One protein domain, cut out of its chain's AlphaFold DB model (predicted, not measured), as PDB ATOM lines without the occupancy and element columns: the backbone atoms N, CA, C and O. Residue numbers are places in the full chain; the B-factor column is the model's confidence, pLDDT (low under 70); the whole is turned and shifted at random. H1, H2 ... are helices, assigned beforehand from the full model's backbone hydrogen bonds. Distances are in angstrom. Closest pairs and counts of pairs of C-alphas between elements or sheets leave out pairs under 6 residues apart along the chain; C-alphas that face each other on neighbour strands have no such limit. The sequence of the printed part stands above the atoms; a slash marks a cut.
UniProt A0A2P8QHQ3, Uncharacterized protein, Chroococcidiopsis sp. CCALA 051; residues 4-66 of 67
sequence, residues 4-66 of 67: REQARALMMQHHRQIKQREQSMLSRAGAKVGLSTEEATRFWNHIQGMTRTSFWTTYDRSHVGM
ATOM      1  N   ARG A   4     -58.846 -12.388  19.189       93.69
ATOM      2  CA  ARG A   4     -58.038 -11.278  19.708       93.69
ATOM      3  C   ARG A   4     -56.684 -11.155  19.009       93.69
ATOM      4  O   ARG A   4     -56.225 -10.043  18.753       93.69
ATOM      5  N   GLU A   5     -56.036 -12.277  18.708       93.31
ATOM      6  CA  GLU A   5     -54.773 -12.291  17.959       93.31
ATOM      7  C   GLU A   5     -54.982 -11.815  16.525       93.31
ATOM      8  O   GLU A   5     -54.203 -11.001  16.031       93.31
ATOM      9  N   GLN A   6     -56.074 -12.245  15.895       93.19
ATOM     10  CA  GLN A   6     -56.429 -11.819  14.547       93.19
ATOM     11  C   GLN A   6     -56.746 -10.317  14.493       93.19
ATOM     12  O   GLN A   6     -56.211  -9.606  13.644       93.19
ATOM     13  N   ALA A   7     -57.528  -9.806  15.448       91.06
ATOM     14  CA  ALA A   7     -57.816  -8.378  15.560       91.06
ATOM     15  C   ALA A   7     -56.534  -7.548  15.754       91.06
ATOM     16  O   ALA A   7     -56.344  -6.523  15.096       91.06
ATOM     17  N   ARG A   8     -55.607  -8.015  16.606       90.50
ATOM     18  CA  ARG A   8     -54.302  -7.364  16.786       90.50
ATOM     19  C   ARG A   8     -53.480  -7.382  15.496       90.50
ATOM     20  O   ARG A   8     -52.893  -6.359  15.154       90.50
ATOM     21  N   ALA A   9     -53.435  -8.506  14.781       91.88
ATOM     22  CA  ALA A   9     -52.694  -8.618  13.527       91.88
ATOM     23  C   ALA A   9     -53.218  -7.637  12.465       91.88
ATOM     24  O   ALA A   9     -52.425  -6.930  11.843       91.88
ATOM     25  N   LEU A  10     -54.543  -7.529  12.320       90.38
ATOM     26  CA  LEU A  10     -55.184  -6.585  11.400       90.38
ATOM     27  C   LEU A  10     -54.868  -5.129  11.757       90.38
ATOM     28  O   LEU A  10     -54.500  -4.347  10.879       90.38
ATOM     29  N   MET A  11     -54.945  -4.773  13.041       87.50
ATOM     30  CA  MET A  11     -54.632  -3.422  13.513       87.50
ATOM     31  C   MET A  11     -53.162  -3.054  13.259       87.50
ATOM     32  O   MET A  11     -52.879  -1.993  12.702       87.50
ATOM     33  N   MET A  12     -52.225  -3.959  13.560       88.31
ATOM     34  CA  MET A  12     -50.796  -3.747  13.294       88.31
ATOM     35  C   MET A  12     -50.495  -3.652  11.793       88.31
ATOM     36  O   MET A  12     -49.691  -2.821  11.365       88.31
ATOM     37  N   GLN A  13     -51.151  -4.477  10.972       88.50
ATOM     38  CA  GLN A  13     -51.014  -4.427   9.519       88.50
ATOM     39  C   GLN A  13     -51.522  -3.096   8.956       88.50
ATOM     40  O   GLN A  13     -50.876  -2.519   8.080       88.50
ATOM     41  N   HIS A  14     -52.660  -2.609   9.446       86.56
ATOM     42  CA  HIS A  14     -53.227  -1.331   9.036       86.56
ATOM     43  C   HIS A  14     -52.336  -0.153   9.455       86.56
ATOM     44  O   HIS A  14     -51.996   0.685   8.620       86.56
ATOM     45  N   HIS A  15     -51.844  -0.156  10.695       85.19
ATOM     46  CA  HIS A  15     -50.890   0.840  11.179       85.19
ATOM     47  C   HIS A  15     -49.622   0.901  10.307       85.19
ATOM     48  O   HIS A  15     -49.172   1.981   9.915       85.19
ATOM     49  N   ARG A  16     -49.078  -0.260   9.920       86.75
ATOM     50  CA  ARG A  16     -47.921  -0.338   9.014       86.75
ATOM     51  C   ARG A  16     -48.213   0.260   7.634       86.75
ATOM     52  O   ARG A  16     -47.343   0.937   7.091       86.75
ATOM     53  N   GLN A  17     -49.403   0.031   7.076       86.50
ATOM     54  CA  GLN A  17     -49.792   0.592   5.774       86.50
ATOM     55  C   GLN A  17     -49.872   2.121   5.810       86.50
ATOM     56  O   GLN A  17     -49.316   2.774   4.929       86.50
ATOM     57  N   ILE A  18     -50.492   2.691   6.851       84.06
ATOM     58  CA  ILE A  18     -50.551   4.149   7.039       84.06
ATOM     59  C   ILE A  18     -49.134   4.726   7.097       84.06
ATOM     60  O   ILE A  18     -48.821   5.656   6.354       84.06
ATOM     61  N   LYS A  19     -48.248   4.122   7.902       84.31
ATOM     62  CA  LYS A  19     -46.849   4.555   8.011       84.31
ATOM     63  C   LYS A  19     -46.132   4.533   6.659       84.31
ATOM     64  O   LYS A  19     -45.459   5.495   6.305       84.31
ATOM     65  N   GLN A  20     -46.259   3.446   5.901       86.44
ATOM     66  CA  GLN A  20     -45.614   3.321   4.589       86.44
ATOM     67  C   GLN A  20     -46.112   4.389   3.608       86.44
ATOM     68  O   GLN A  20     -45.314   4.987   2.886       86.44
ATOM     69  N   ARG A  21     -47.420   4.669   3.611       86.00
ATOM     70  CA  ARG A  21     -48.013   5.706   2.762       86.00
ATOM     71  C   ARG A  21     -47.530   7.100   3.149       86.00
ATOM     72  O   ARG A  21     -47.162   7.868   2.263       86.00
ATOM     73  N   GLU A  22     -47.497   7.408   4.442       82.81
ATOM     74  CA  GLU A  22     -46.990   8.681   4.955       82.81
ATOM     75  C   GLU A  22     -45.533   8.896   4.539       82.81
ATOM     76  O   GLU A  22     -45.212   9.917   3.939       82.81
ATOM     77  N   GLN A  23     -44.678   7.895   4.752       84.62
ATOM     78  CA  GLN A  23     -43.264   7.952   4.380       84.62
ATOM     79  C   GLN A  23     -43.060   8.146   2.872       84.62
ATOM     80  O   GLN A  23     -42.240   8.958   2.448       84.62
ATOM     81  N   SER A  24     -43.861   7.473   2.040       87.06
ATOM     82  CA  SER A  24     -43.832   7.660   0.585       87.06
ATOM     83  C   SER A  24     -44.301   9.059   0.154       87.06
ATOM     84  O   SER A  24     -43.738   9.659  -0.762       87.06
ATOM     85  N   MET A  25     -45.342   9.605   0.790       85.75
ATOM     86  CA  MET A  25     -45.807  10.974   0.530       85.75
ATOM     87  C   MET A  25     -44.764  12.009   0.958       85.75
ATOM     88  O   MET A  25     -44.477  12.934   0.200       85.75
ATOM     89  N   LEU A  26     -44.177  11.826   2.139       85.19
ATOM     90  CA  LEU A  26     -43.175  12.718   2.702       85.19
ATOM     91  C   LEU A  26     -41.893  12.721   1.871       85.19
ATOM     92  O   LEU A  26     -41.406  13.791   1.530       85.19
ATOM     93  N   SER A  27     -41.406  11.549   1.453       87.25
ATOM     94  CA  SER A  27     -40.263  11.433   0.541       87.25
ATOM     95  C   SER A  27     -40.512  12.169  -0.781       87.25
ATOM     96  O   SER A  27     -39.672  12.954  -1.218       87.25
ATOM     97  N   ARG A  28     -41.703  12.014  -1.381       87.75
ATOM     98  CA  ARG A  28     -42.074  12.744  -2.607       87.75
ATOM     99  C   ARG A  28     -42.154  14.256  -2.408       87.75
ATOM    100  O   ARG A  28     -41.808  15.000  -3.319       87.75
ATOM    101  N   ALA A  29     -42.642  14.717  -1.260       88.38
ATOM    102  CA  ALA A  29     -42.693  16.140  -0.941       88.38
ATOM    103  C   ALA A  29     -41.290  16.707  -0.668       88.38
ATOM    104  O   ALA A  29     -40.962  17.772  -1.182       88.38
ATOM    105  N   GLY A  30     -40.451  15.971   0.066       87.00
ATOM    106  CA  GLY A  30     -39.064  16.331   0.354       87.00
ATOM    107  C   GLY A  30     -38.225  16.471  -0.914       87.00
ATOM    108  O   GLY A  30     -37.546  17.479  -1.090       87.00
ATOM    109  N   ALA A  31     -38.376  15.539  -1.859       89.31
ATOM    110  CA  ALA A  31     -37.689  15.608  -3.146       89.31
ATOM    111  C   ALA A  31     -37.998  16.904  -3.922       89.31
ATOM    112  O   ALA A  31     -37.124  17.443  -4.596       89.31
ATOM    113  N   LYS A  32     -39.214  17.459  -3.799       89.50
ATOM    114  CA  LYS A  32     -39.588  18.727  -4.460       89.50
ATOM    115  C   LYS A  32     -38.866  19.947  -3.892       89.50
ATOM    116  O   LYS A  32     -38.754  20.949  -4.586       89.50
ATOM    117  N   VAL A  33     -38.414  19.874  -2.645       90.69
ATOM    118  CA  VAL A  33     -37.698  20.960  -1.961       90.69
ATOM    119  C   VAL A  33     -36.197  20.675  -1.840       90.69
ATOM    120  O   VAL A  33     -35.500  21.374  -1.114       90.69
ATOM    121  N   GLY A  34     -35.694  19.662  -2.558       89.44
ATOM    122  CA  GLY A  34     -34.273  19.309  -2.595       89.44
ATOM    123  C   GLY A  34     -33.782  18.467  -1.415       89.44
ATOM    124  O   GLY A  34     -32.576  18.308  -1.268       89.44
ATOM    125  N   LEU A  35     -34.679  17.918  -0.587       87.44
ATOM    126  CA  LEU A  35     -34.300  16.981   0.475       87.44
ATOM    127  C   LEU A  35     -34.048  15.589  -0.107       87.44
ATOM    128  O   LEU A  35     -34.819  15.106  -0.943       87.44
ATOM    129  N   SER A  36     -33.007  14.920   0.386       86.31
ATOM    130  CA  SER A  36     -32.770  13.510   0.075       86.31
ATOM    131  C   SER A  36     -33.875  12.619   0.649       86.31
ATOM    132  O   SER A  36     -34.589  12.971   1.597       86.31
ATOM    133  N   THR A  37     -34.012  11.417   0.089       80.12
ATOM    134  CA  THR A  37     -34.945  10.416   0.613       80.12
ATOM    135  C   THR A  37     -34.602  10.048   2.054       80.12
ATOM    136  O   THR A  37     -35.519   9.892   2.861       80.12
ATOM    137  N   GLU A  38     -33.317   9.946   2.418       80.25
ATOM    138  CA  GLU A  38     -32.928   9.671   3.803       80.25
ATOM    139  C   GLU A  38     -33.345  10.796   4.754       80.25
ATOM    140  O   GLU A  38     -33.876  10.518   5.827       80.25
ATOM    141  N   GLU A  39     -33.154  12.060   4.377       79.12
ATOM    142  CA  GLU A  39     -33.537  13.207   5.212       79.12
ATOM    143  C   GLU A  39     -35.054  13.311   5.371       79.12
ATOM    144  O   GLU A  39     -35.554  13.495   6.483       79.12
ATOM    145  N   ALA A  40     -35.796  13.122   4.278       78.62
ATOM    146  CA  ALA A  40     -37.251  13.169   4.300       78.62
ATOM    147  C   ALA A  40     -37.853  12.017   5.120       78.62
ATOM    148  O   ALA A  40     -38.819  12.224   5.847       78.62
ATOM    149  N   THR A  41     -37.285  10.809   5.040       73.69
ATOM    150  CA  THR A  41     -37.835   9.627   5.730       73.69
ATOM    151  C   THR A  41     -37.405   9.495   7.193       73.69
ATOM    152  O   THR A  41     -38.119   8.889   7.996       73.69
ATOM    153  N   ARG A  42     -36.273  10.099   7.581       75.88
ATOM    154  CA  ARG A  42     -35.843  10.203   8.990       75.88
ATOM    155  C   ARG A  42     -36.775  11.073   9.827       75.88
ATOM    156  O   ARG A  42     -36.832  10.905  11.046       75.88
ATOM    157  N   PHE A  43     -37.507  11.986   9.198       69.06
ATOM    158  CA  PHE A  43     -38.489  12.805   9.884       69.06
ATOM    159  C   PHE A  43     -39.731  11.970  10.222       69.06
ATOM    160  O   PHE A  43     -40.601  11.718   9.391       69.06
ATOM    161  N   TRP A  44     -39.810  11.533  11.478       67.81
ATOM    162  CA  TRP A  44     -40.968  10.826  12.016       67.81
ATOM    163  C   TRP A  44     -41.385  11.416  13.363       67.81
ATOM    164  O   TRP A  44     -40.910  11.009  14.424       67.81
ATOM    165  N   ASN A  45     -42.302  12.385  13.326       64.12
ATOM    166  CA  ASN A  45     -42.890  12.975  14.528       64.12
ATOM    167  C   ASN A  45     -44.061  12.124  15.030       64.12
ATOM    168  O   ASN A  45     -45.225  12.435  14.774       64.12
ATOM    169  N   HIS A  46     -43.761  11.055  15.764       61.03
ATOM    170  CA  HIS A  46     -44.763  10.371  16.582       61.03
ATOM    171  C   HIS A  46     -44.668  10.820  18.045       61.03
ATOM    172  O   HIS A  46     -43.580  10.898  18.615       61.03
ATOM    173  N   ILE A  47     -45.810  11.072  18.680       55.84
ATOM    174  CA  ILE A  47     -45.891  11.111  20.141       55.84
ATOM    175  C   ILE A  47     -46.219   9.676  20.566       55.84
ATOM    176  O   ILE A  47     -47.228   9.119  20.143       55.84
ATOM    177  N   GLN A  48     -45.335   9.056  21.356       62.59
ATOM    178  CA  GLN A  48     -45.551   7.736  21.976       62.59
ATOM    179  C   GLN A  48     -45.816   6.562  21.007       62.59
ATOM    180  O   GLN A  48     -46.579   5.656  21.330       62.59
ATOM    181  N   GLY A  49     -45.226   6.536  19.807       64.50
ATOM    182  CA  GLY A  49     -45.456   5.410  18.885       64.50
ATOM    183  C   GLY A  49     -46.738   5.515  18.053       64.50
ATOM    184  O   GLY A  49     -46.897   4.776  17.083       64.50
ATOM    185  N   MET A  50     -47.645   6.436  18.394       62.56
ATOM    186  CA  MET A  50     -48.931   6.581  17.718       62.56
ATOM    187  C   MET A  50     -48.786   7.389  16.426       62.56
ATOM    188  O   MET A  50     -48.188   8.467  16.403       62.56
ATOM    189  N   THR A  51     -49.368   6.874  15.341       64.94
ATOM    190  CA  THR A  51     -49.618   7.669  14.133       64.94
ATOM    191  C   THR A  51     -50.558   8.813  14.502       64.94
ATOM    192  O   THR A  51     -51.537   8.592  15.217       64.94
ATOM    193  N   ARG A  52     -50.277  10.044  14.047       67.75
ATOM    194  CA  ARG A  52     -51.149  11.193  14.353       67.75
ATOM    195  C   ARG A  52     -52.579  10.886  13.902       67.75
ATOM    196  O   ARG A  52     -52.780  10.360  12.810       67.75
ATOM    197  N   THR A  53     -53.571  11.245  14.715       63.03
ATOM    198  CA  THR A  53     -54.992  10.934  14.471       63.03
ATOM    199  C   THR A  53     -55.482  11.414  13.103       63.03
ATOM    200  O   THR A  53     -56.241  10.715  12.444       63.03
ATOM    201  N   SER A  54     -54.973  12.548  12.610       68.31
ATOM    202  CA  SER A  54     -55.290  13.060  11.270       68.31
ATOM    203  C   SER A  54     -54.898  12.102  10.138       68.31
ATOM    204  O   SER A  54     -55.522  12.103   9.086       68.31
ATOM    205  N   PHE A  55     -53.877  11.265  10.329       67.69
ATOM    206  CA  PHE A  55     -53.409  10.328   9.307       67.69
ATOM    207  C   PHE A  55     -54.286   9.091   9.175       67.69
ATOM    208  O   PHE A  55     -54.362   8.533   8.085       67.69
ATOM    209  N   TRP A  56     -54.998   8.702  10.231       65.06
ATOM    210  CA  TRP A  56     -56.023   7.664  10.127       65.06
ATOM    211  C   TRP A  56     -57.137   8.098   9.178       65.06
ATOM    212  O   TRP A  56     -57.577   7.315   8.354       65.06
ATOM    213  N   THR A  57     -57.536   9.367   9.218       68.81
ATOM    214  CA  THR A  57     -58.584   9.881   8.330       68.81
ATOM    215  C   THR A  57     -58.078  10.141   6.907       68.81
ATOM    216  O   THR A  57     -58.796   9.885   5.946       68.81
ATOM    217  N   THR A  58     -56.849  10.646   6.749       69.81
ATOM    218  CA  THR A  58     -56.349  11.129   5.443       69.81
ATOM    219  C   THR A  58     -55.549  10.088   4.652       69.81
ATOM    220  O   THR A  58     -55.470  10.170   3.425       69.81
ATOM    221  N   TYR A  59     -54.919   9.121   5.326       70.75
ATOM    222  CA  TYR A  59     -54.063   8.105   4.698       70.75
ATOM    223  C   TYR A  59     -54.613   6.686   4.780       70.75
ATOM    224  O   TYR A  59     -53.998   5.780   4.208       70.75
ATOM    225  N   ASP A  60     -55.760   6.485   5.428       68.31
ATOM    226  CA  ASP A  60     -56.507   5.254   5.217       68.31
ATOM    227  C   ASP A  60     -56.964   5.155   3.753       68.31
ATOM    228  O   ASP A  60     -57.017   6.126   2.989       68.31
ATOM    229  N   ARG A  61     -57.203   3.925   3.323       65.81
ATOM    230  CA  ARG A  61     -57.624   3.582   1.967       65.81
ATOM    231  C   ARG A  61     -58.947   4.292   1.694       65.81
ATOM    232  O   ARG A  61     -59.894   4.189   2.465       65.81
ATOM    233  N   SER A  62     -59.022   5.004   0.573       64.19
ATOM    234  CA  SER A  62     -60.279   5.586   0.115       64.19
ATOM    235  C   SER A  62     -61.300   4.467  -0.095       64.19
ATOM    236  O   SER A  62     -61.015   3.517  -0.825       64.19
ATOM    237  N   HIS A  63     -62.504   4.618   0.459       62.62
ATOM    238  CA  HIS A  63     -63.624   3.680   0.281       62.62
ATOM    239  C   HIS A  63     -64.025   3.471  -1.196       62.62
ATOM    240  O   HIS A  63     -64.751   2.542  -1.519       62.62
ATOM    241  N   VAL A  64     -63.513   4.310  -2.101       61.97
ATOM    242  CA  VAL A  64     -63.796   4.325  -3.545       61.97
ATOM    243  C   VAL A  64     -63.289   3.070  -4.281       61.97
ATOM    244  O   VAL A  64     -63.740   2.791  -5.380       61.97
ATOM    245  N   GLY A  65     -62.369   2.297  -3.690       52.75
ATOM    246  CA  GLY A  65     -61.821   1.068  -4.289       52.75
ATOM    247  C   GLY A  65     -62.400  -0.244  -3.746       52.75
ATOM    248  O   GLY A  65     -61.855  -1.300  -4.046       52.75
ATOM    249  N   MET A  66     -63.436  -0.194  -2.903       52.53
ATOM    250  CA  MET A  66     -64.139  -1.389  -2.424       52.53
ATOM    251  C   MET A  66     -65.389  -1.613  -3.278       52.53
ATOM    252  O   MET A  66     -66.497  -1.258  -2.882       52.53
TER     253      MET A  66
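Overview. This is residues 4 to 66 of the 67 residues of an uncharacterized protein of Chroococcidiopsis sp. CCALA 051 (UniProt A0A2P8QHQ3). One long helix, H1, forms the long axis, and two short helices pack on it at separate places: H2, where the chain folds back after H1, on its last third, and H3 across its middle. The first ten printed residues, 4 to 13 of H1, stick out free from the rest. The printed part has 63 residues with three named helices in the order H1, H2, H3 and no named strand, and its class is all helix. It is loose, with a radius of gyration of the C-alphas of 13.6 A, and only just flat, spanning 44 by 31 by 17 A.

Along the chain. H1, residues 4 to 32, runs 42.7 A from C-alpha 4 at (-58.038, -11.278, 19.708) to C-alpha 32 at (-39.588, 18.727, -4.460). H2 is residues 37 to 42, 8.4 A long. H3 is residues 53 to 59, 10.2 A long, and ends with C-alpha 59 at (-54.063, 8.105, 4.698).

Arrangement. H1 touches H2 with residues 23 to 31 alone, and their closest C-alphas, those of Ser 27 and Ala 40, are 5.1 A apart. These two helices run opposite ways at a steep tilt of 48 degrees. H1 touches H3 with residues 18 to 22 alone, and their closest C-alphas, those of Ile 18 and Tyr 59, are 5.8 A apart. Their lines are only just about perpendicular, at 73 degrees. H2 and H3 are apart. Every O i to N i+4 pair is within hydrogen-bond range in H2, against 24 of 25 in H1 and 2 of 3 in H3.

Size, cuts and confidence. The two C-alphas farthest apart, those of Arg 4 and Gly 34, are 44.7 A apart. Without residues 4 to 13, the body spans 36 by 28 by 15 A. The printed part has no cut. The link from H1 to H2 is tight and that from H2 to H3 is short. The mean pLDDT of the printed part is 78.0, and residues 43 to 58 and 60 to 66 are under 70.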